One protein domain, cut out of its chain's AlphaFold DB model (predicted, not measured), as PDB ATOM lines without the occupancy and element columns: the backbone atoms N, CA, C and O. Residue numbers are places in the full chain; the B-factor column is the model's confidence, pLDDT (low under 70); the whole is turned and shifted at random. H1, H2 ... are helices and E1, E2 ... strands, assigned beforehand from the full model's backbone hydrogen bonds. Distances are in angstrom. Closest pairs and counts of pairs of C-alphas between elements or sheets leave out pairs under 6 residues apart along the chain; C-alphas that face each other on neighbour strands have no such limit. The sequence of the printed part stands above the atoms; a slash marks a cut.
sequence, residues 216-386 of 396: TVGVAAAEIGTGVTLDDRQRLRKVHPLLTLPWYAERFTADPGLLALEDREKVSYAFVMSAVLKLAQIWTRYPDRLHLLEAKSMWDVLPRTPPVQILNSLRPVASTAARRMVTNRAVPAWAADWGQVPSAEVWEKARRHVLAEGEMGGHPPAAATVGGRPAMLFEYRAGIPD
ATOM      1  N   THR A 216      79.991 101.784   6.965       95.69
ATOM      2  CA  THR A 216      78.634 101.363   6.615       95.69
ATOM      3  C   THR A 216      78.596 100.870   5.177       95.69
ATOM      4  O   THR A 216      78.768 101.651   4.244       95.69
ATOM      5  N   VAL A 217      78.348  99.573   4.990       96.88
ATOM      6  CA  VAL A 217      78.181  98.955   3.668       96.88
ATOM      7  C   VAL A 217      76.700  98.753   3.355       96.88
ATOM      8  O   VAL A 217      75.938  98.281   4.200       96.88
ATOM      9  N   GLY A 218      76.292  99.090   2.135       96.69
ATOM     10  CA  GLY A 218      74.983  98.772   1.575       96.69
ATOM     11  C   GLY A 218      75.093  97.634   0.567       96.69
ATOM     12  O   GLY A 218      75.863  97.721  -0.387       96.69
ATOM     13  N   VAL A 219      74.306  96.573   0.743       97.19
ATOM     14  CA  VAL A 219      74.190  95.468  -0.230       97.19
ATOM     15  C   VAL A 219      72.730  95.233  -0.587       97.19
ATOM     16  O   VAL A 219      71.843  95.523   0.217       97.19
ATOM     17  N   ALA A 220      72.443  94.686  -1.768       96.75
ATOM     18  CA  ALA A 220      71.067  94.341  -2.104       96.75
ATOM     19  C   ALA A 220      70.559  93.236  -1.161       96.75
ATOM     20  O   ALA A 220      71.201  92.196  -1.006       96.75
ATOM     21  N   ALA A 221      69.365  93.409  -0.583       95.56
ATOM     22  CA  ALA A 221      68.763  92.394   0.295       95.56
ATOM     23  C   ALA A 221      68.664  91.018  -0.395       95.56
ATOM     24  O   ALA A 221      68.789  89.964   0.230       95.56
ATOM     25  N   ALA A 222      68.471  91.045  -1.719       93.94
ATOM     26  CA  ALA A 222      68.371  89.866  -2.564       93.94
ATOM     27  C   ALA A 222      69.672  89.033  -2.642       93.94
ATOM     28  O   ALA A 222      69.619  87.843  -2.947       93.94
ATOM     29  N   GLU A 223      70.825  89.648  -2.379       95.19
ATOM     30  CA  GLU A 223      72.156  89.037  -2.506       95.19
ATOM     31  C   GLU A 223      72.669  88.461  -1.181       95.19
ATOM     32  O   GLU A 223      73.611  87.676  -1.157       95.19
ATOM     33  N   ILE A 224      72.030  88.781  -0.055       95.50
ATOM     34  CA  ILE A 224      72.393  88.172   1.225       95.50
ATOM     35  C   ILE A 224      72.068  86.673   1.171       95.50
ATOM     36  O   ILE A 224      70.941  86.262   0.883       95.50
ATOM     37  N   GLY A 225      73.082  85.857   1.449       92.31
ATOM     38  CA  GLY A 225      73.070  84.402   1.336       92.31
ATOM     39  C   GLY A 225      73.555  83.864  -0.012       92.31
ATOM     40  O   GLY A 225      73.659  82.648  -0.154       92.31
ATOM     41  N   THR A 226      73.854  84.722  -0.994       89.25
ATOM     42  CA  THR A 226      74.384  84.302  -2.300       89.25
ATOM     43  C   THR A 226      75.913  84.381  -2.330       89.25
ATOM     44  O   THR A 226      76.536  85.129  -1.574       89.25
ATOM     45  N   GLY A 227      76.546  83.560  -3.177       87.56
ATOM     46  CA  GLY A 227      78.005  83.576  -3.356       87.56
ATOM     47  C   GLY A 227      78.821  83.160  -2.124       87.56
ATOM     48  O   GLY A 227      80.019  83.425  -2.080       87.56
ATOM     49  N   VAL A 228      78.189  82.527  -1.130       93.00
ATOM     50  CA  VAL A 228      78.829  82.010   0.089       93.00
ATOM     51  C   VAL A 228      78.486  80.537   0.288       93.00
ATOM     52  O   VAL A 228      77.344  80.113   0.077       93.00
ATOM     53  N   THR A 229      79.470  79.743   0.698       94.44
ATOM     54  CA  THR A 229      79.273  78.314   0.963       94.44
ATOM     55  C   THR A 229      78.611  78.082   2.324       94.44
ATOM     56  O   THR A 229      78.513  78.982   3.160       94.44
ATOM     57  N   LEU A 230      78.141  76.855   2.571       94.25
ATOM     58  CA  LEU A 230      77.681  76.458   3.905       94.25
ATOM     59  C   LEU A 230      78.806  76.590   4.945       94.25
ATOM     60  O   LEU A 230      78.558  77.069   6.050       94.25
ATOM     61  N   ASP A 231      80.033  76.206   4.584       95.44
ATOM     62  CA  ASP A 231      81.192  76.284   5.479       95.44
ATOM     63  C   ASP A 231      81.522  77.741   5.846       95.44
ATOM     64  O   ASP A 231      81.696  78.050   7.025       95.44
ATOM     65  N   ASP A 232      81.465  78.665   4.875       95.38
ATOM     66  CA  ASP A 232      81.630  80.107   5.117       95.38
ATOM     67  C   ASP A 232      80.621  80.630   6.150       95.38
ATOM     68  O   ASP A 232      80.976  81.366   7.077       95.38
ATOM     69  N   ARG A 233      79.353  80.221   6.043       95.50
ATOM     70  CA  ARG A 233      78.307  80.633   6.991       95.50
ATOM     71  C   ARG A 233      78.479  79.994   8.368       95.50
ATOM     72  O   ARG A 233      78.266  80.650   9.392       95.50
ATOM     73  N   GLN A 234      78.871  78.724   8.423       93.50
ATOM     74  CA  GLN A 234      79.024  77.991   9.680       93.50
ATOM     75  C   GLN A 234      80.268  78.406  10.462       93.50
ATOM     76  O   GLN A 234      80.176  78.589  11.677       93.50
ATOM     77  N   ARG A 235      81.410  78.551   9.785       92.00
ATOM     78  CA  ARG A 235      82.712  78.790  10.421       92.00
ATOM     79  C   ARG A 235      83.086  80.259  10.454       92.00
ATOM     80  O   ARG A 235      83.510  80.743  11.496       92.00
ATOM     81  N   LEU A 236      82.917  80.957   9.333       92.19
ATOM     82  CA  LEU A 236      83.327  82.356   9.198       92.19
ATOM     83  C   LEU A 236      82.187  83.330   9.490       92.19
ATOM     84  O   LEU A 236      82.430  84.526   9.572       92.19
ATOM     85  N   ARG A 237      80.950  82.838   9.649       95.06
ATOM     86  CA  ARG A 237      79.740  83.665   9.818       95.06
ATOM     87  C   ARG A 237      79.533  84.655   8.672       95.06
ATOM     88  O   ARG A 237      78.977  85.740   8.844       95.06
ATOM     89  N   LYS A 238      79.989  84.273   7.482       95.69
ATOM     90  CA  LYS A 238      79.964  85.101   6.284       95.69
ATOM     91  C   LYS A 238      78.705  84.812   5.476       95.69
ATOM     92  O   LYS A 238      78.559  83.720   4.938       95.69
ATOM     93  N   VAL A 239      77.802  85.787   5.382       96.00
ATOM     94  CA  VAL A 239      76.520  85.656   4.655       96.00
ATOM     95  C   VAL A 239      76.527  86.344   3.293       96.00
ATOM     96  O   VAL A 239      75.580  86.206   2.530       96.00
ATOM     97  N   HIS A 240      77.576  87.095   2.982       95.88
ATOM     98  CA  HIS A 240      77.814  87.738   1.692       95.88
ATOM     99  C   HIS A 240      79.330  87.991   1.562       95.88
ATOM    100  O   HIS A 240      79.993  88.122   2.596       95.88
ATOM    101  N   PRO A 241      79.920  88.115   0.356       93.62
ATOM    102  CA  PRO A 241      81.333  88.473   0.181       93.62
ATOM    103  C   PRO A 241      81.810  89.670   1.015       93.62
ATOM    104  O   PRO A 241      82.944  89.658   1.485       93.62
ATOM    105  N   LEU A 242      80.919  90.641   1.235       94.75
ATOM    106  CA  LEU A 242      81.155  91.869   2.004       94.75
ATOM    107  C   LEU A 242      80.515  91.877   3.402       94.75
ATOM    108  O   LEU A 242      80.566  92.911   4.062       94.75
ATOM    109  N   LEU A 243      79.863  90.789   3.840       95.31
ATOM    110  CA  LEU A 243      79.184  90.718   5.143       95.31
ATOM    111  C   LEU A 243      79.617  89.499   5.946       95.31
ATOM    112  O   LEU A 243      79.165  88.374   5.701       95.31
ATOM    113  N   THR A 244      80.426  89.771   6.963       95.31
ATOM    114  CA  THR A 244      80.722  88.838   8.048       95.31
ATOM    115  C   THR A 244      79.958  89.296   9.275       95.31
ATOM    116  O   THR A 244      80.182  90.398   9.757       95.31
ATOM    117  N   LEU A 245      79.029  88.478   9.762       96.44
ATOM    118  CA  LEU A 245      78.118  88.842  10.841       96.44
ATOM    119  C   LEU A 245      78.401  87.939  12.041       96.44
ATOM    120  O   LEU A 245      77.861  86.835  12.089       96.44
ATOM    121  N   PRO A 246      79.213  88.362  13.028       94.25
ATOM    122  CA  PRO A 246      79.610  87.500  14.144       94.25
ATOM    123  C   PRO A 246      78.437  86.911  14.930       94.25
ATOM    124  O   PRO A 246      78.586  85.865  15.548       94.25
ATOM    125  N   TRP A 247      77.272  87.559  14.880       94.94
ATOM    126  CA  TRP A 247      76.020  87.142  15.510       94.94
ATOM    127  C   TRP A 247      75.136  86.224  14.646       94.94
ATOM    128  O   TRP A 247      74.081  85.794  15.111       94.94
ATOM    129  N   TYR A 248      75.516  85.918  13.401       97.00
ATOM    130  CA  TYR A 248      74.730  85.071  12.504       97.00
ATOM    131  C   TYR A 248      74.805  83.589  12.887       97.00
ATOM    132  O   TYR A 248      75.858  82.959  12.809       97.00
ATOM    133  N   ALA A 249      73.664  82.992  13.220       95.88
ATOM    134  CA  ALA A 249      73.548  81.598  13.615       95.88
ATOM    135  C   ALA A 249      72.940  80.739  12.490       95.88
ATOM    136  O   ALA A 249      71.722  80.574  12.402       95.88
ATOM    137  N   GLU A 250      73.803  80.094  11.689       96.38
ATOM    138  CA  GLU A 250      73.398  79.170  10.603       96.38
ATOM    139  C   GLU A 250      72.431  78.076  11.085       96.38
ATOM    140  O   GLU A 250      71.593  77.616  10.318       96.38
ATOM    141  N   ARG A 251      72.493  77.669  12.361       95.69
ATOM    142  CA  ARG A 251      71.622  76.623  12.928       95.69
ATOM    143  C   ARG A 251      70.126  76.914  12.772       95.69
ATOM    144  O   ARG A 251      69.349  75.967  12.709       95.69
ATOM    145  N   PHE A 252      69.716  78.181  12.665       97.25
ATOM    146  CA  PHE A 252      68.317  78.519  12.393       97.25
ATOM    147  C   PHE A 252      67.831  78.032  11.022       97.25
ATOM    148  O   PHE A 252      66.636  77.818  10.863       97.25
ATOM    149  N   THR A 253      68.718  77.792  10.049       97.00
ATOM    150  CA  THR A 253      68.341  77.221   8.740       97.00
ATOM    151  C   THR A 253      67.791  75.793   8.842       97.00
ATOM    152  O   THR A 253      67.124  75.330   7.920       97.00
ATOM    153  N   ALA A 254      68.032  75.109   9.966       95.50
ATOM    154  CA  ALA A 254      67.577  73.749  10.236       95.50
ATOM    155  C   ALA A 254      66.291  73.684  11.085       95.50
ATOM    156  O   ALA A 254      65.915  72.602  11.538       95.50
ATOM    157  N   ASP A 255      65.612  74.811  11.335       95.69
ATOM    158  CA  ASP A 255      64.374  74.796  12.117       95.69
ATOM    159  C   ASP A 255      63.279  73.945  11.415       95.69
ATOM    160  O   ASP A 255      63.029  74.133  10.220       95.69
ATOM    161  N   PRO A 256      62.571  73.038  12.129       90.38
ATOM    162  CA  PRO A 256      61.704  72.017  11.515       90.38
ATOM    163  C   PRO A 256      60.573  72.529  10.607       90.38
ATOM    164  O   PRO A 256      60.068  71.786   9.771       90.38
ATOM    165  N   GLY A 257      60.154  73.789  10.753       87.44
ATOM    166  CA  GLY A 257      59.091  74.384   9.935       87.44
ATOM    167  C   GLY A 257      59.541  74.885   8.556       87.44
ATOM    168  O   GLY A 257      58.698  75.304   7.769       87.44
ATOM    169  N   LEU A 258      60.845  74.860   8.253       93.25
ATOM    170  CA  LEU A 258      61.413  75.484   7.053       93.25
ATOM    171  C   LEU A 258      61.410  74.579   5.810       93.25
ATOM    172  O   LEU A 258      61.983  74.949   4.789       93.25
ATOM    173  N   LEU A 259      60.791  73.396   5.871       89.31
ATOM    174  CA  LEU A 259      60.835  72.400   4.788       89.31
ATOM    175  C   LEU A 259      60.303  72.927   3.445       89.31
ATOM    176  O   LEU A 259      60.758  72.485   2.397       89.31
ATOM    177  N   ALA A 260      59.358  73.871   3.478       89.56
ATOM    178  CA  ALA A 260      58.771  74.479   2.284       89.56
ATOM    179  C   ALA A 260      59.601  75.639   1.700       89.56
ATOM    180  O   ALA A 260      59.240  76.173   0.652       89.56
ATOM    181  N   LEU A 261      60.668  76.062   2.384       94.62
ATOM    182  CA  LEU A 261      61.540  77.145   1.941       94.62
ATOM    183  C   LEU A 261      62.728  76.595   1.153       94.62
ATOM    184  O   LEU A 261      63.287  75.548   1.485       94.62
ATOM    185  N   GLU A 262      63.156  77.337   0.140       94.75
ATOM    186  CA  GLU A 262      64.425  77.076  -0.541       94.75
ATOM    187  C   GLU A 262      65.607  77.465   0.356       94.75
ATOM    188  O   GLU A 262      65.472  78.291   1.260       94.75
ATOM    189  N   ASP A 263      66.797  76.916   0.105       92.00
ATOM    190  CA  ASP A 263      67.953  77.119   0.990       92.00
ATOM    191  C   ASP A 263      68.325  78.597   1.177       92.00
ATOM    192  O   ASP A 263      68.606  79.029   2.295       92.00
ATOM    193  N   ARG A 264      68.230  79.415   0.122       91.88
ATOM    194  CA  ARG A 264      68.419  80.873   0.230       91.88
ATOM    195  C   ARG A 264      67.365  81.520   1.141       91.88
ATOM    196  O   ARG A 264      67.684  82.393   1.944       91.88
ATOM    197  N   GLU A 265      66.110  81.094   1.043       96.25
ATOM    198  CA  GLU A 265      65.009  81.620   1.858       96.25
ATOM    199  C   GLU A 265      65.179  81.218   3.335       96.25
ATOM    200  O   GLU A 265      64.912  82.025   4.231       96.25
ATOM    201  N   LYS A 266      65.725  80.019   3.602       97.12
ATOM    202  CA  LYS A 266      66.148  79.594   4.948       97.12
ATOM    203  C   LYS A 266      67.251  80.491   5.504       97.12
ATOM    204  O   LYS A 266      67.203  80.830   6.685       97.12
ATOM    205  N   VAL A 267      68.213  80.913   4.679       97.44
ATOM    206  CA  VAL A 267      69.271  81.855   5.093       97.44
ATOM    207  C   VAL A 267      68.680  83.209   5.491       97.44
ATOM    208  O   VAL A 267      69.063  83.741   6.533       97.44
ATOM    209  N   SER A 268      67.708  83.741   4.744       97.69
ATOM    210  CA  SER A 268      67.005  84.978   5.120       97.69
ATOM    211  C   SER A 268      66.205  84.838   6.419       97.69
ATOM    212  O   SER A 268      66.234  85.744   7.250       97.69
ATOM    213  N   TYR A 269      65.538  83.700   6.640       98.31
ATOM    214  CA  TYR A 269      64.906  83.398   7.929       98.31
ATOM    215  C   TYR A 269      65.935  83.371   9.069       98.31
ATOM    216  O   TYR A 269      65.762  84.048  10.085       98.31
ATOM    217  N   ALA A 270      67.034  82.637   8.880       98.19
ATOM    218  CA  ALA A 270      68.103  82.515   9.861       98.19
ATOM    219  C   ALA A 270      68.745  83.867  10.180       98.19
ATOM    220  O   ALA A 270      69.039  84.137  11.342       98.19
ATOM    221  N   PHE A 271      68.901  84.744   9.190       98.50
ATOM    222  CA  PHE A 271      69.387  86.109   9.379       98.50
ATOM    223  C   PHE A 271      68.487  86.898  10.342       98.50
ATOM    224  O   PHE A 271      68.982  87.463  11.318       98.50
ATOM    225  N   VAL A 272      67.163  86.872  10.138       98.62
ATOM    226  CA  VAL A 272      66.208  87.559  11.026       98.62
ATOM    227  C   VAL A 272      66.242  86.967  12.433       98.62
ATOM    228  O   VAL A 272      66.346  87.709  13.407       98.62
ATOM    229  N   MET A 273      66.205  85.638  12.560       98.38
ATOM    230  CA  MET A 273      66.239  84.975  13.869       98.38
ATOM    231  C   MET A 273      67.551  85.211  14.622       98.38
ATOM    232  O   MET A 273      67.544  85.348  15.845       98.38
ATOM    233  N   SER A 274      68.667  85.315  13.901       97.88
ATOM    234  CA  SER A 274      69.968  85.660  14.475       97.88
ATOM    235  C   SER A 274      69.971  87.078  15.040       97.88
ATOM    236  O   SER A 274      70.450  87.291  16.152       97.88
ATOM    237  N   ALA A 275      69.366  88.035  14.331       98.00
ATOM    238  CA  ALA A 275      69.205  89.393  14.840       98.00
ATOM    239  C   ALA A 275      68.282  89.443  16.070       98.00
ATOM    240  O   ALA A 275      68.589  90.147  17.028       98.00
ATOM    241  N   VAL A 276      67.197  88.655  16.095       98.12
ATOM    242  CA  VAL A 276      66.326  88.515  17.280       98.12
ATOM    243  C   VAL A 276      67.105  87.974  18.478       98.12
ATOM    244  O   VAL A 276      67.024  88.549  19.563       98.12
ATOM    245  N   LEU A 277      67.886  86.904  18.288       97.31
ATOM    246  CA  LEU A 277      68.725  86.333  19.342       97.31
ATOM    247  C   LEU A 277      69.717  87.369  19.873       97.31
ATOM    248  O   LEU A 277      69.794  87.582  21.083       97.31
ATOM    249  N   LYS A 278      70.428  88.051  18.973       96.75
ATOM    250  CA  LYS A 278      71.421  89.056  19.344       96.75
ATOM    251  C   LYS A 278      70.805  90.238  20.086       96.75
ATOM    252  O   LYS A 278      71.322  90.645  21.124       96.75
ATOM    253  N   LEU A 279      69.674  90.751  19.605       97.00
ATOM    254  CA  LEU A 279      68.949  91.834  20.260       97.00
ATOM    255  C   LEU A 279      68.473  91.426  21.661       97.00
ATOM    256  O   LEU A 279      68.635  92.188  22.612       97.00
ATOM    257  N   ALA A 280      67.939  90.212  21.813       96.44
ATOM    258  CA  ALA A 280      67.504  89.701  23.109       96.44
ATOM    259  C   ALA A 280      68.672  89.611  24.112       96.44
ATOM    260  O   ALA A 280      68.523  89.968  25.282       96.44
ATOM    261  N   GLN A 281      69.857  89.198  23.659       94.69
ATOM    262  CA  GLN A 281      71.072  89.199  24.482       94.69
ATOM    263  C   GLN A 281      71.497  90.615  24.890       94.69
ATOM    264  O   GLN A 281      71.808  90.849  26.058       94.69
ATOM    265  N   ILE A 282      71.465  91.573  23.957       94.94
ATOM    266  CA  ILE A 282      71.770  92.981  24.250       94.94
ATOM    267  C   ILE A 282      70.793  93.527  25.288       94.94
ATOM    268  O   ILE A 282      71.230  94.103  26.277       94.94
ATOM    269  N   TRP A 283      69.489  93.292  25.136       95.56
ATOM    270  CA  TRP A 283      68.480  93.760  26.090       95.56
ATOM    271  C   TRP A 283      68.492  93.064  27.436       95.56
ATOM    272  O   TRP A 283      68.046  93.650  28.418       95.56
ATOM    273  N   THR A 284      69.053  91.863  27.513       93.94
ATOM    274  CA  THR A 284      69.292  91.226  28.807       93.94
ATOM    275  C   THR A 284      70.314  92.030  29.627       93.94
ATOM    276  O   THR A 284      70.194  92.111  30.848       93.94
ATOM    277  N   ARG A 285      71.283  92.687  28.971       93.06
ATOM    278  CA  ARG A 285      72.306  93.527  29.621       93.06
ATOM    279  C   ARG A 285      71.934  95.012  29.684       93.06
ATOM    280  O   ARG A 285      72.196  95.679  30.682       93.06
ATOM    281  N   TYR A 286      71.307  95.525  28.632       93.31
ATOM    282  CA  TYR A 286      70.930  96.925  28.445       93.31
ATOM    283  C   TYR A 286      69.447  97.032  28.055       93.31
ATOM    284  O   TYR A 286      69.143  97.319  26.893       93.31
ATOM    285  N   PRO A 287      68.508  96.806  28.995       92.69
ATOM    286  CA  PRO A 287      67.077  96.824  28.695       92.69
ATOM    287  C   PRO A 287      66.666  98.133  28.011       92.69
ATOM    288  O   PRO A 287      66.905  99.203  28.567       92.69
ATOM    289  N   ASP A 288      66.114  98.034  26.796       87.25
ATOM    290  CA  ASP A 288      65.599  99.133  25.954       87.25
ATOM    291  C   ASP A 288      66.573 100.281  25.651       87.25
ATOM    292  O   ASP A 288      66.185 101.342  25.162       87.25
ATOM    293  N   ARG A 289      67.868 100.083  25.899       88.25
ATOM    294  CA  ARG A 289      68.886 101.134  25.800       88.25
ATOM    295  C   ARG A 289      69.813 100.927  24.601       88.25
ATOM    296  O   ARG A 289      71.030 100.951  24.732       88.25
ATOM    297  N   LEU A 290      69.228 100.765  23.409       89.94
ATOM    298  CA  LEU A 290      69.967 100.563  22.144       89.94
ATOM    299  C   LEU A 290      70.740 101.797  21.654       89.94
ATOM    300  O   LEU A 290      71.570 101.692  20.757       89.94
ATOM    301  N   HIS A 291      70.463 102.972  22.216       82.38
ATOM    302  CA  HIS A 291      71.181 104.201  21.883       82.38
ATOM    303  C   HIS A 291      72.571 104.274  22.536       82.38
ATOM    304  O   HIS A 291      73.394 105.063  22.076       82.38
ATOM    305  N   LEU A 292      72.830 103.471  23.577       84.31
ATOM    306  CA  LEU A 292      74.112 103.448  24.279       84.31
ATOM    307  C   LEU A 292      75.227 102.893  23.390       84.31
ATOM    308  O   LEU A 292      75.017 101.939  22.636       84.31
ATOM    309  N   LEU A 293      76.427 103.459  23.533       85.69
ATOM    310  CA  LEU A 293      77.617 103.024  22.807       85.69
ATOM    311  C   LEU A 293      77.910 101.542  23.065       85.69
ATOM    312  O   LEU A 293      78.166 100.790  22.133       85.69
ATOM    313  N   GLU A 294      77.793 101.098  24.314       90.19
ATOM    314  CA  GLU A 294      78.037  99.714  24.711       90.19
ATOM    315  C   GLU A 294      77.043  98.752  24.055       90.19
ATOM    316  O   GLU A 294      77.434  97.678  23.601       90.19
ATOM    317  N   ALA A 295      75.769  99.146  23.949       91.88
ATOM    318  CA  ALA A 295      74.747  98.344  23.285       91.88
ATOM    319  C   ALA A 295      75.000  98.245  21.772       91.88
ATOM    320  O   ALA A 295      74.883  97.158  21.206       91.88
ATOM    321  N   LYS A 296      75.400  99.348  21.122       91.88
ATOM    322  CA  LYS A 296      75.788  99.353  19.701       91.88
ATOM    323  C   LYS A 296      77.017  98.480  19.452       91.88
ATOM    324  O   LYS A 296      76.999  97.643  18.556       91.88
ATOM    325  N   SER A 297      78.056  98.628  20.270       91.56
ATOM    326  CA  SER A 297      79.311  97.883  20.136       91.56
ATOM    327  C   SER A 297      79.142  96.381  20.348       91.56
ATOM    328  O   SER A 297      79.874  95.610  19.743       91.56
ATOM    329  N   MET A 298      78.139  95.934  21.114       93.81
ATOM    330  CA  MET A 298      77.841  94.503  21.227       93.81
ATOM    331  C   MET A 298      77.490  93.849  19.886       93.81
ATOM    332  O   MET A 298      77.601  92.630  19.798       93.81
ATOM    333  N   TRP A 299      77.048  94.593  18.869       95.12
ATOM    334  CA  TRP A 299      76.726  94.015  17.564       95.12
ATOM    335  C   TRP A 299      77.951  93.596  16.751       95.12
ATOM    336  O   TRP A 299      77.798  92.698  15.929       95.12
ATOM    337  N   ASP A 300      79.120  94.211  16.957       94.75
ATOM    338  CA  ASP A 300      80.298  94.197  16.065       94.75
ATOM    339  C   ASP A 300      80.003  94.710  14.644       94.75
ATOM    340  O   ASP A 300      80.616  95.670  14.184       94.75
ATOM    341  N   VAL A 301      79.019  94.115  13.969       97.00
ATOM    342  CA  VAL A 301      78.424  94.574  12.714       97.00
ATOM    343  C   VAL A 301      76.939  94.844  12.946       97.00
ATOM    344  O   VAL A 301      76.130  93.918  13.044       97.00
ATOM    345  N   LEU A 302      76.587  96.119  13.076       97.12
ATOM    346  CA  LEU A 302      75.258  96.607  13.432       97.12
ATOM    347  C   LEU A 302      74.365  96.724  12.184       97.12
ATOM    348  O   LEU A 302      74.698  97.482  11.269       97.12
ATOM    349  N   PRO A 303      73.201  96.049  12.128       96.62
ATOM    350  CA  PRO A 303      72.220  96.304  11.079       96.62
ATOM    351  C   PRO A 303      71.659  97.721  11.218       96.62
ATOM    352  O   PRO A 303      71.051  98.065  12.230       96.62
ATOM    353  N   ARG A 304      71.840  98.544  10.188       95.38
ATOM    354  CA  ARG A 304      71.263  99.892  10.110       95.38
ATOM    355  C   ARG A 304      69.900  99.893   9.418       95.38
ATOM    356  O   ARG A 304      69.084 100.773   9.674       95.38
ATOM    357  N   THR A 305      69.630  98.876   8.604       95.12
ATOM    358  CA  THR A 305      68.291  98.557   8.090       95.12
ATOM    359  C   THR A 305      67.607  97.537   9.005       95.12
ATOM    360  O   THR A 305      68.263  96.568   9.402       95.12
ATOM    361  N   PRO A 306      66.302  97.684   9.310       95.44
ATOM    362  CA  PRO A 306      65.574  96.701  10.104       95.44
ATOM    363  C   PRO A 306      65.700  95.281   9.515       95.44
ATOM    364  O   PRO A 306      65.328  95.063   8.357       95.44
ATOM    365  N   PRO A 307      66.197  94.290  10.285       97.38
ATOM    366  CA  PRO A 307      66.548  92.976   9.747       97.38
ATOM    367  C   PRO A 307      65.409  92.256   9.020       97.38
ATOM    368  O   PRO A 307      65.646  91.560   8.035       97.38
ATOM    369  N   VAL A 308      64.163  92.438   9.472       97.69
ATOM    370  CA  VAL A 308      62.982  91.785   8.886       97.69
ATOM    371  C   VAL A 308      62.732  92.187   7.427       97.69
ATOM    372  O   VAL A 308      62.111  91.423   6.686       97.69
ATOM    373  N   GLN A 309      63.247  93.336   6.975       96.62
ATOM    374  CA  GLN A 309      63.066  93.796   5.596       96.62
ATOM    375  C   GLN A 309      63.708  92.854   4.568       96.62
ATOM    376  O   GLN A 309      63.244  92.806   3.428       96.62
ATOM    377  N   ILE A 310      64.680  92.016   4.960       97.38
ATOM    378  CA  ILE A 310      65.231  90.974   4.077       97.38
ATOM    379  C   ILE A 310      64.140  90.034   3.542       97.38
ATOM    380  O   ILE A 310      64.228  89.555   2.408       97.38
ATOM    381  N   LEU A 311      63.079  89.807   4.328       97.44
ATOM    382  CA  LEU A 311      61.977  88.919   3.965       97.44
ATOM    383  C   LEU A 311      61.132  89.480   2.816       97.44
ATOM    384  O   LEU A 311      60.415  88.718   2.172       97.44
ATOM    385  N   ASN A 312      61.235  90.777   2.517       95.88
ATOM    386  CA  ASN A 312      60.572  91.392   1.366       95.88
ATOM    387  C   ASN A 312      61.258  91.020   0.039       95.88
ATOM    388  O   ASN A 312      60.675  91.208  -1.023       95.88
ATOM    389  N   SER A 313      62.477  90.464   0.086       94.56
ATOM    390  CA  SER A 313      63.207  89.966  -1.092       94.56
ATOM    391  C   SER A 313      62.889  88.507  -1.453       94.56
ATOM    392  O   SER A 313      63.486  87.950  -2.381       94.56
ATOM    393  N   LEU A 314      62.009  87.862  -0.683       95.44
ATOM    394  CA  LEU A 314      61.596  86.478  -0.895       95.44
ATOM    395  C   LEU A 314      60.376  86.418  -1.809       95.44
ATOM    396  O   LEU A 314      59.669  87.407  -2.007       95.44
ATOM    397  N   ARG A 315      60.078  85.220  -2.319       95.38
ATOM    398  CA  ARG A 315      58.795  84.975  -2.985       95.38
ATOM    399  C   ARG A 315      57.651  85.269  -2.004       95.38
ATOM    400  O   ARG A 315      57.805  84.963  -0.820       95.38
ATOM    401  N   PRO A 316      56.488  85.779  -2.450       95.62
ATOM    402  CA  PRO A 316      55.407  86.180  -1.544       95.62
ATOM    403  C   PRO A 316      55.005  85.097  -0.531       95.62
ATOM    404  O   PRO A 316      54.963  85.357   0.668       95.62
ATOM    405  N   VAL A 317      54.813  83.855  -0.992       95.19
ATOM    406  CA  VAL A 317      54.454  82.715  -0.127       95.19
ATOM    407  C   VAL A 317      55.550  82.416   0.903       95.19
ATOM    408  O   VAL A 317      55.249  82.200   2.077       95.19
ATOM    409  N   ALA A 318      56.818  82.453   0.490       96.62
ATOM    410  CA  ALA A 318      57.961  82.236   1.372       96.62
ATOM    411  C   ALA A 318      58.120  83.364   2.399       96.62
ATOM    412  O   ALA A 318      58.384  83.093   3.566       96.62
ATOM    413  N   SER A 319      57.892  84.618   1.998       96.69
ATOM    414  CA  SER A 319      57.891  85.775   2.897       96.69
ATOM    415  C   SER A 319      56.829  85.633   3.991       96.69
ATOM    416  O   SER A 319      57.139  85.745   5.179       96.69
ATOM    417  N   THR A 320      55.589  85.297   3.614       95.75
ATOM    418  CA  THR A 320      54.498  85.039   4.566       95.75
ATOM    419  C   THR A 320      54.828  83.877   5.504       95.75
ATOM    420  O   THR A 320      54.653  84.001   6.720       95.75
ATOM    421  N   ALA A 321      55.337  82.762   4.967       95.81
ATOM    422  CA  ALA A 321      55.720  81.598   5.760       95.81
ATOM    423  C   ALA A 321      56.847  81.933   6.751       95.81
ATOM    424  O   ALA A 321      56.696  81.695   7.949       95.81
ATOM    425  N   ALA A 322      57.927  82.565   6.286       96.81
ATOM    426  CA  ALA A 322      59.057  82.970   7.115       96.81
ATOM    427  C   ALA A 322      58.632  83.941   8.227       96.81
ATOM    428  O   ALA A 322      58.982  83.722   9.383       96.81
ATOM    429  N   ARG A 323      57.815  84.962   7.925       97.00
ATOM    430  CA  ARG A 323      57.287  85.897   8.939       97.00
ATOM    431  C   ARG A 323      56.476  85.170  10.008       97.00
ATOM    432  O   ARG A 323      56.720  85.367  11.195       97.00
ATOM    433  N   ARG A 324      55.566  84.273   9.607       95.75
ATOM    434  CA  ARG A 324      54.784  83.450  10.546       95.75
ATOM    435  C   ARG A 324      55.684  82.570  11.413       95.75
ATOM    436  O   ARG A 324      55.404  82.391  12.599       95.75
ATOM    437  N   MET A 325      56.743  82.014  10.836       96.19
ATOM    438  CA  MET A 325      57.702  81.201  11.573       96.19
ATOM    439  C   MET A 325      58.509  82.016  12.571       96.19
ATOM    440  O   MET A 325      58.671  81.560  13.698       96.19
ATOM    441  N   VAL A 326      58.966  83.216  12.194       97.06
ATOM    442  CA  VAL A 326      59.631  84.137  13.123       97.06
ATOM    443  C   VAL A 326      58.694  84.378  14.299       97.06
ATOM    444  O   VAL A 326      59.057  84.025  15.416       97.06
ATOM    445  N   THR A 327      57.461  84.845  14.045       96.50
ATOM    446  CA  THR A 327      56.448  85.170  15.067       96.50
ATOM    447  C   THR A 327      56.223  84.069  16.098       96.50
ATOM    448  O   THR A 327      56.032  84.381  17.262       96.50
ATOM    449  N   ASN A 328      56.248  82.794  15.711       93.44
ATOM    450  CA  ASN A 328      55.911  81.695  16.622       93.44
ATOM    451  C   ASN A 328      57.135  80.990  17.220       93.44
ATOM    452  O   ASN A 328      56.991  80.021  17.967       93.44
ATOM    453  N   ARG A 329      58.353  81.434  16.894       94.88
ATOM    454  CA  ARG A 329      59.571  80.758  17.340       94.88
ATOM    455  C   ARG A 329      59.850  81.062  18.810       94.88
ATOM    456  O   ARG A 329      60.092  82.212  19.171       94.88
ATOM    457  N   ALA A 330      59.853  80.027  19.651       93.94
ATOM    458  CA  ALA A 330      60.316  80.099  21.040       93.94
ATOM    459  C   ALA A 330      61.846  80.261  21.122       93.94
ATOM    460  O   ALA A 330      62.542  80.012  20.134       93.94
ATOM    461  N   VAL A 331      62.372  80.622  22.299       92.94
ATOM    462  CA  VAL A 331      63.824  80.670  22.556       92.94
ATOM    463  C   VAL A 331      64.437  79.294  22.255       92.94
ATOM    464  O   VAL A 331      63.947  78.289  22.776       92.94
ATOM    465  N   PRO A 332      65.478  79.188  21.410       90.94
ATOM    466  CA  PRO A 332      66.145  77.911  21.191       90.94
ATOM    467  C   PRO A 332      66.941  77.487  22.432       90.94
ATOM    468  O   PRO A 332      67.654  78.294  23.017       90.94
ATOM    469  N   ALA A 333      66.890  76.198  22.789       88.50
ATOM    470  CA  ALA A 333      67.647  75.657  23.925       88.50
ATOM    471  C   ALA A 333      69.168  75.866  23.787       88.50
ATOM    472  O   ALA A 333      69.862  76.092  24.772       88.50
ATOM    473  N   TRP A 334      69.676  75.856  22.552       90.94
ATOM    474  CA  TRP A 334      71.086  76.096  22.240       90.94
ATOM    475  C   TRP A 334      71.490  77.580  22.269       90.94
ATOM    476  O   TRP A 334      72.647  77.887  22.002       90.94
ATOM    477  N   ALA A 335      70.586  78.518  22.594       88.69
ATOM    478  CA  ALA A 335      70.920  79.947  22.704       88.69
ATOM    479  C   ALA A 335      72.077  80.223  23.683       88.69
ATOM    480  O   ALA A 335      72.786  81.216  23.524       88.69
ATOM    481  N   ALA A 336      72.283  79.336  24.664       82.00
ATOM    482  CA  ALA A 336      73.382  79.403  25.626       82.00
ATOM    483  C   ALA A 336      74.769  79.352  24.965       82.00
ATOM    484  O   ALA A 336      75.705  79.977  25.458       82.00
ATOM    485  N   ASP A 337      74.895  78.679  23.816       80.19
ATOM    486  CA  ASP A 337      76.159  78.559  23.074       80.19
ATOM    487  C   ASP A 337      76.661  79.921  22.553       80.19
ATOM    488  O   ASP A 337      77.803  80.047  22.121       80.19
ATOM    489  N   TRP A 338      75.796  80.940  22.573       71.75
ATOM    490  CA  TRP A 338      76.037  82.276  22.035       71.75
ATOM    491  C   TRP A 338      76.142  83.353  23.121       71.75
ATOM    492  O   TRP A 338      76.166  84.542  22.798       71.75
ATOM    493  N   GLY A 339      76.178  82.965  24.398       78.00
ATOM    494  CA  GLY A 339      76.289  83.872  25.539       78.00
ATOM    495  C   GLY A 339      75.124  83.735  26.514       78.00
ATOM    496  O   GLY A 339      74.615  82.644  26.761       78.00
ATOM    497  N   GLN A 340      74.708  84.852  27.110       80.56
ATOM    498  CA  GLN A 340      73.627  84.841  28.092       80.56
ATOM    499  C   GLN A 340      72.309  84.402  27.445       80.56
ATOM    500  O   GLN A 340      71.866  85.001  26.465       80.56
ATOM    501  N   VAL A 341      71.676  83.368  28.007       82.69
ATOM    502  CA  VAL A 341      70.365  82.887  27.554       82.69
ATOM    503  C   VAL A 341      69.312  83.955  27.862       82.69
ATOM    504  O   VAL A 341      69.122  84.282  29.037       82.69
ATOM    505  N   PRO A 342      68.607  84.497  26.853       89.19
ATOM    506  CA  PRO A 342      67.532  85.448  27.101       89.19
ATOM    507  C   PRO A 342      66.342  84.771  27.787       89.19
ATOM    508  O   PRO A 342      66.017  83.618  27.489       89.19
ATOM    509  N   SER A 343      65.641  85.496  28.661       93.38
ATOM    510  CA  SER A 343      64.346  85.027  29.166       93.38
ATOM    511  C   SER A 343      63.317  84.959  28.030       93.38
ATOM    512  O   SER A 343      63.439  85.655  27.017       93.38
ATOM    513  N   ALA A 344      62.266  84.152  28.203       95.06
ATOM    514  CA  ALA A 344      61.174  84.070  27.230       95.06
ATOM    515  C   ALA A 344      60.524  85.444  26.967       95.06
ATOM    516  O   ALA A 344      60.172  85.750  25.831       95.06
ATOM    517  N   GLU A 345      60.428  86.290  27.995       96.25
ATOM    518  CA  GLU A 345      59.901  87.652  27.891       96.25
ATOM    519  C   GLU A 345      60.808  88.570  27.058       96.25
ATOM    520  O   GLU A 345      60.335  89.253  26.149       96.25
ATOM    521  N   VAL A 346      62.121  88.570  27.321       96.25
ATOM    522  CA  VAL A 346      63.075  89.409  26.573       96.25
ATOM    523  C   VAL A 346      63.155  88.963  25.113       96.25
ATOM    524  O   VAL A 346      63.208  89.797  24.211       96.25
ATOM    525  N   TRP A 347      63.093  87.655  24.865       96.62
ATOM    526  CA  TRP A 347      63.003  87.096  23.521       96.62
ATOM    527  C   TRP A 347      61.739  87.526  22.780       96.62
ATOM    528  O   TRP A 347      61.823  87.994  21.645       96.62
ATOM    529  N   GLU A 348      60.571  87.410  23.422       97.19
ATOM    530  CA  GLU A 348      59.294  87.876  22.874       97.19
ATOM    531  C   GLU A 348      59.374  89.350  22.485       97.19
ATOM    532  O   GLU A 348      58.977  89.752  21.389       97.19
ATOM    533  N   LYS A 349      59.914  90.166  23.391       97.62
ATOM    534  CA  LYS A 349      60.088  91.596  23.178       97.62
ATOM    535  C   LYS A 349      60.998  91.867  21.980       97.62
ATOM    536  O   LYS A 349      60.606  92.624  21.095       97.62
ATOM    537  N   ALA A 350      62.173  91.235  21.925       97.25
ATOM    538  CA  ALA A 350      63.141  91.405  20.837       97.25
ATOM    539  C   ALA A 350      62.547  90.995  19.490       97.25
ATOM    540  O   ALA A 350      62.676  91.709  18.495       97.25
ATOM    541  N   ARG A 351      61.819  89.878  19.468       97.69
ATOM    542  CA  ARG A 351      61.140  89.402  18.270       97.69
ATOM    543  C   ARG A 351      60.089  90.391  17.775       97.69
ATOM    544  O   ARG A 351      60.085  90.713  16.589       97.69
ATOM    545  N   ARG A 352      59.211  90.880  18.658       97.81
ATOM    546  CA  ARG A 352      58.193  91.881  18.293       97.81
ATOM    547  C   ARG A 352      58.829  93.161  17.765       97.81
ATOM    548  O   ARG A 352      58.352  93.688  16.770       97.81
ATOM    549  N   HIS A 353      59.917  93.612  18.382       97.56
ATOM    550  CA  HIS A 353      60.659  94.795  17.944       97.56
ATOM    551  C   HIS A 353      61.233  94.640  16.535       97.56
ATOM    552  O   HIS A 353      61.000  95.494  15.688       97.56
ATOM    553  N   VAL A 354      61.913  93.523  16.250       97.75
ATOM    554  CA  VAL A 354      62.451  93.248  14.906       97.75
ATOM    555  C   VAL A 354      61.327  93.122  13.872       97.75
ATOM    556  O   VAL A 354      61.451  93.661  12.775       97.75
ATOM    557  N   LEU A 355      60.222  92.444  14.205       97.44
ATOM    558  CA  LEU A 355      59.066  92.296  13.309       97.44
ATOM    559  C   LEU A 355      58.343  93.620  13.031       97.44
ATOM    560  O   LEU A 355      57.806  93.783  11.938       97.44
ATOM    561  N   ALA A 356      58.344  94.544  13.994       96.88
ATOM    562  CA  ALA A 356      57.787  95.890  13.870       96.88
ATOM    563  C   ALA A 356      58.743  96.880  13.178       96.88
ATOM    564  O   ALA A 356      58.505  98.082  13.221       96.88
ATOM    565  N   GLU A 357      59.823  96.385  12.566       95.19
ATOM    566  CA  GLU A 357      60.850  97.193  11.900       95.19
ATOM    567  C   GLU A 357      61.550  98.200  12.828       95.19
ATOM    568  O   GLU A 357      62.027  99.244  12.387       95.19
ATOM    569  N   GLY A 358      61.642  97.875  14.121       93.62
ATOM    570  CA  GLY A 358      62.335  98.706  15.095       93.62
ATOM    571  C   GLY A 358      63.823  98.872  14.773       93.62
ATOM    572  O   GLY A 358      64.445  98.022  14.135       93.62
ATOM    573  N   GLU A 359      64.412  99.967  15.250       92.31
ATOM    574  CA  GLU A 359      65.833 100.285  15.071       92.31
ATOM    575  C   GLU A 359      66.730  99.345  15.898       92.31
ATOM    576  O   GLU A 359      66.389  99.010  17.034       92.31
ATOM    577  N   MET A 360      67.888  98.926  15.369       94.19
ATOM    578  CA  MET A 360      68.840  98.070  16.112       94.19
ATOM    579  C   MET A 360      69.891  98.868  16.898       94.19
ATOM    580  O   MET A 360      70.546  98.316  17.783       94.19
ATOM    581  N   GLY A 361      70.052 100.157  16.589       87.50
ATOM    582  CA  GLY A 361      71.037 101.029  17.222       87.50
ATOM    583  C   GLY A 361      71.129 102.388  16.532       87.50
ATOM    584  O   GLY A 361      71.830 102.536  15.538       87.50
ATOM    585  N   GLY A 362      70.457 103.397  17.088       77.94
ATOM    586  CA  GLY A 362      70.357 104.720  16.464       77.94
ATOM    587  C   GLY A 362      69.491 104.728  15.200       77.94
ATOM    588  O   GLY A 362      68.940 103.705  14.801       77.94
ATOM    589  N   HIS A 363      69.378 105.897  14.575       73.81
ATOM    590  CA  HIS A 363      68.411 106.104  13.500       73.81
ATOM    591  C   HIS A 363      68.797 105.418  12.195       73.81
ATOM    592  O   HIS A 363      69.977 105.412  11.827       73.81
ATOM    593  N   PRO A 364      67.826 104.847  11.466       71.88
ATOM    594  CA  PRO A 364      68.107 104.228  10.193       71.88
ATOM    595  C   PRO A 364      68.600 105.306   9.216       71.88
ATOM    596  O   PRO A 364      68.058 106.418   9.194       71.88
ATOM    597  N   PRO A 365      69.631 105.006   8.415       78.75
ATOM    598  CA  PRO A 365      70.031 105.866   7.316       78.75
ATOM    599  C   PRO A 365      68.883 105.982   6.305       78.75
ATOM    600  O   PRO A 365      67.941 105.183   6.310       78.75
ATOM    601  N   ALA A 366      68.973 106.974   5.417       77.56
ATOM    602  CA  ALA A 366      68.021 107.119   4.322       77.56
ATOM    603  C   ALA A 366      67.888 105.801   3.537       77.56
ATOM    604  O   ALA A 366      68.870 105.082   3.330       77.56
ATOM    605  N   ALA A 367      66.662 105.490   3.104       77.31
ATOM    606  CA  ALA A 367      66.404 104.304   2.302       77.31
ATOM    607  C   ALA A 367      67.300 104.316   1.057       77.31
ATOM    608  O   ALA A 367      67.320 105.294   0.310       77.31
ATOM    609  N   ALA A 368      68.036 103.227   0.851       87.62
ATOM    610  CA  ALA A 368      68.974 103.093  -0.249       87.62
ATOM    611  C   ALA A 368      68.579 101.944  -1.179       87.62
ATOM    612  O   ALA A 368      67.921 100.978  -0.775       87.62
ATOM    613  N   THR A 369      69.020 102.038  -2.429       94.00
ATOM    614  CA  THR A 369      68.895 100.970  -3.419       94.00
ATOM    615  C   THR A 369      70.256 100.588  -3.985       94.00
ATOM    616  O   THR A 369      71.113 101.442  -4.204       94.00
ATOM    617  N   VAL A 370      70.445  99.290  -4.215       95.69
ATOM    618  CA  VAL A 370      71.628  98.702  -4.853       95.69
ATOM    619  C   VAL A 370      71.144  97.830  -6.006       95.69
ATOM    620  O   VAL A 370      70.287  96.964  -5.811       95.69
ATOM    621  N   GLY A 371      71.626  98.095  -7.221       93.69
ATOM    622  CA  GLY A 371      71.185  97.391  -8.430       93.69
ATOM    623  C   GLY A 371      69.678  97.535  -8.687       93.69
ATOM    624  O   GLY A 371      69.024  96.586  -9.118       93.69
ATOM    625  N   GLY A 372      69.098  98.689  -8.332       93.31
ATOM    626  CA  GLY A 372      67.657  98.954  -8.441       93.31
ATOM    627  C   GLY A 372      66.778  98.191  -7.440       93.31
ATOM    628  O   GLY A 372      65.557  98.193  -7.575       93.31
ATOM    629  N   ARG A 373      67.366  97.524  -6.438       94.19
ATOM    630  CA  ARG A 373      66.648  96.772  -5.396       94.19
ATOM    631  C   ARG A 373      66.845  97.411  -4.023       94.19
ATOM    632  O   ARG A 373      67.883  98.035  -3.811       94.19
ATOM    633  N   PRO A 374      65.910  97.225  -3.071       93.88
ATOM    634  CA  PRO A 374      66.105  97.667  -1.693       93.88
ATOM    635  C   PRO A 374      67.424  97.147  -1.113       93.88
ATOM    636  O   PRO A 374      67.719  95.945  -1.179       93.88
ATOM    637  N   ALA A 375      68.214  98.062  -0.561       95.50
ATOM    638  CA  ALA A 375      69.472  97.742   0.087       95.50
ATOM    639  C   ALA A 375      69.273  97.486   1.584       95.50
ATOM    640  O   ALA A 375      68.391  98.059   2.223       95.50
ATOM    641  N   MET A 376      70.137  96.649   2.148       96.88
ATOM    642  CA  MET A 376      70.330  96.531   3.586       96.88
ATOM    643  C   MET A 376      71.687  97.112   3.954       96.88
ATOM    644  O   MET A 376      72.692  96.785   3.320       96.88
ATOM    645  N   LEU A 377      71.693  97.970   4.969       96.69
ATOM    646  CA  LEU A 377      72.876  98.674   5.439       96.69
ATOM    647  C   LEU A 377      73.410  98.039   6.726       96.69
ATOM    648  O   LEU A 377      72.637  97.700   7.628       96.69
ATOM    649  N   PHE A 378      74.732  97.905   6.805       97.12
ATOM    650  CA  PHE A 378      75.448  97.292   7.921       97.12
ATOM    651  C   PHE A 378      76.651  98.143   8.304       97.12
ATOM    652  O   PHE A 378      77.518  98.387   7.470       97.12
ATOM    653  N   GLU A 379      76.707  98.559   9.562       96.50
ATOM    654  CA  GLU A 379      77.802  99.341  10.130       96.50
ATOM    655  C   GLU A 379      78.791  98.409  10.837       96.50
ATOM    656  O   GLU A 379      78.475  97.793  11.856       96.50
ATOM    657  N   TYR A 380      79.998  98.304  10.296       96.56
ATOM    658  CA  TYR A 380      81.139  97.662  10.928       96.56
ATOM    659  C   TYR A 380      81.702  98.567  12.019       96.56
ATOM    660  O   TYR A 380      82.334  99.583  11.728       96.56
ATOM    661  N   ARG A 381      81.501  98.149  13.268       91.50
ATOM    662  CA  ARG A 381      82.086  98.753  14.471       91.50
ATOM    663  C   ARG A 381      83.391  98.074  14.887       91.50
ATOM    664  O   ARG A 381      84.223  98.670  15.559       91.50
ATOM    665  N   ALA A 382      83.569  96.823  14.472       88.88
ATOM    666  CA  ALA A 382      84.788  96.040  14.621       88.88
ATOM    667  C   ALA A 382      84.956  95.100  13.415       88.88
ATOM    668  O   ALA A 382      84.004  94.852  12.675       88.88
ATOM    669  N   GLY A 383      86.167  94.567  13.213       90.50
ATOM    670  CA  GLY A 383      86.422  93.574  12.160       90.50
ATOM    671  C   GLY A 383      86.160  94.087  10.740       90.50
ATOM    672  O   GLY A 383      85.637  93.345   9.911       90.50
ATOM    673  N   ILE A 384      86.485  95.358  10.478       92.62
ATOM    674  CA  ILE A 384      86.344  95.996   9.162       92.62
ATOM    675  C   ILE A 384      87.103  95.169   8.105       92.62
ATOM    676  O   ILE A 384      88.300  94.943   8.278       92.62
ATOM    677  N   PRO A 385      86.448  94.745   7.008       92.00
ATOM    678  CA  PRO A 385      87.095  94.000   5.933       92.00
ATOM    679  C   PRO A 385      88.243  94.766   5.265       92.00
ATOM    680  O   PRO A 385      88.101  95.943   4.931       92.00
ATOM    681  N   ASP A 386      89.335  94.065   4.942       91.62
ATOM    682  CA  ASP A 386      90.491  94.632   4.223       91.62
ATOM    683  C   ASP A 386      90.118  95.216   2.854       91.62
ATOM    684  O   ASP A 386      90.752  96.152   2.372       91.62
TER     685      ASP A 386
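Overview. This is residues 216 to 386 of the 396 residues of an uncharacterized protein of Frankia sp. Ea1.12 (UniProt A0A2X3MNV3). A small wall of three strands, E1, E4 and E3, stands at one side of a rounded helical body, with H6 over E4. The long helix H4 runs through the middle of that body, and H2, H6, H7 and H9 pack round it. The printed part has 171 residues, with nine named helices and four named strands in the order E1 H1 E2 H2 H3 H4 H5 E3 H6 H7 H8 H9 E4. The sheet runs E1 E4 E3, antiparallel, and the class is mostly helix. The whole is compact, with a radius of gyration of the C-alphas of 14.7 A and spans of 36 by 36 by 30 A.

Along the chain. E1, residues 216 to 220, begins with C-alpha 216 at (78.634, 101.363, 6.615). E4, residues 373 to 380, is 21.8 A long and ends with C-alpha 380 at (81.139, 97.662, 10.928); E3 is residues 301 to 303. H4, residues 263 to 285, is 33.3 A long and begins with C-alpha 263 at (67.953, 77.119, 0.990). H6 is residues 307 to 313, H7 residues 316 to 328, 18.7 A, and H9 residues 344 to 355, 16.3 A. The shorter elements are H1, 230 to 236, E2, 238 to 240, H2, 250 to 254, H3, 256 to 260, H5, 293 to 297, and H8, 333 to 338.

Arrangement. E1 and E4 are antiparallel at 152 degrees, with N 217 and O 378 2.9 A apart, within hydrogen-bond range. E4 and E3 are antiparallel at 143 degrees, with N 302 and O 379 at 2.8 A. H6 is on the sheet at a height of 9.2 A, over E4. H4 touches H6 with residues 268 to 275 alone, at a shallow tilt of 14 degrees, opposite ways; the closest C-alphas, of Val 272 and Pro 307, are 5.6 A apart. H6 and H7 are a helical hairpin, closest at the C-alphas of Leu 311 and Ser 319, 5.3 A. H4 and H9 touch at a steep tilt of 54 degrees, closest at the C-alphas of Ala 280 and Ala 350, 5.2 A. H2 touches H4, H3 only just touches H7 with 3 pairs of C-alphas within 8 A, and H5 and H8 are near H4. H1 is near H2, and E2 pairs with no named strand. In H1, H4, H5, H7 and H9 every O i to N i+4 pair is within hydrogen-bond range; the counts are 0 of 1 in H2, 0 of 1 in H3, 0 of 3 in H6 and 0 of 2 in H8, with O i to N i+3 counts of 2 of 2, 0 of 2, 4 of 4 and 2 of 3.

Size, cuts and confidence. The two C-alphas farthest apart, of Ser 343 and Gly 372, are 40.2 A apart. The printed part has no cut; the link from H9 to E4, 17 residues, is long. The mean pLDDT of the printed part is 93.3, and no printed residue is under 70.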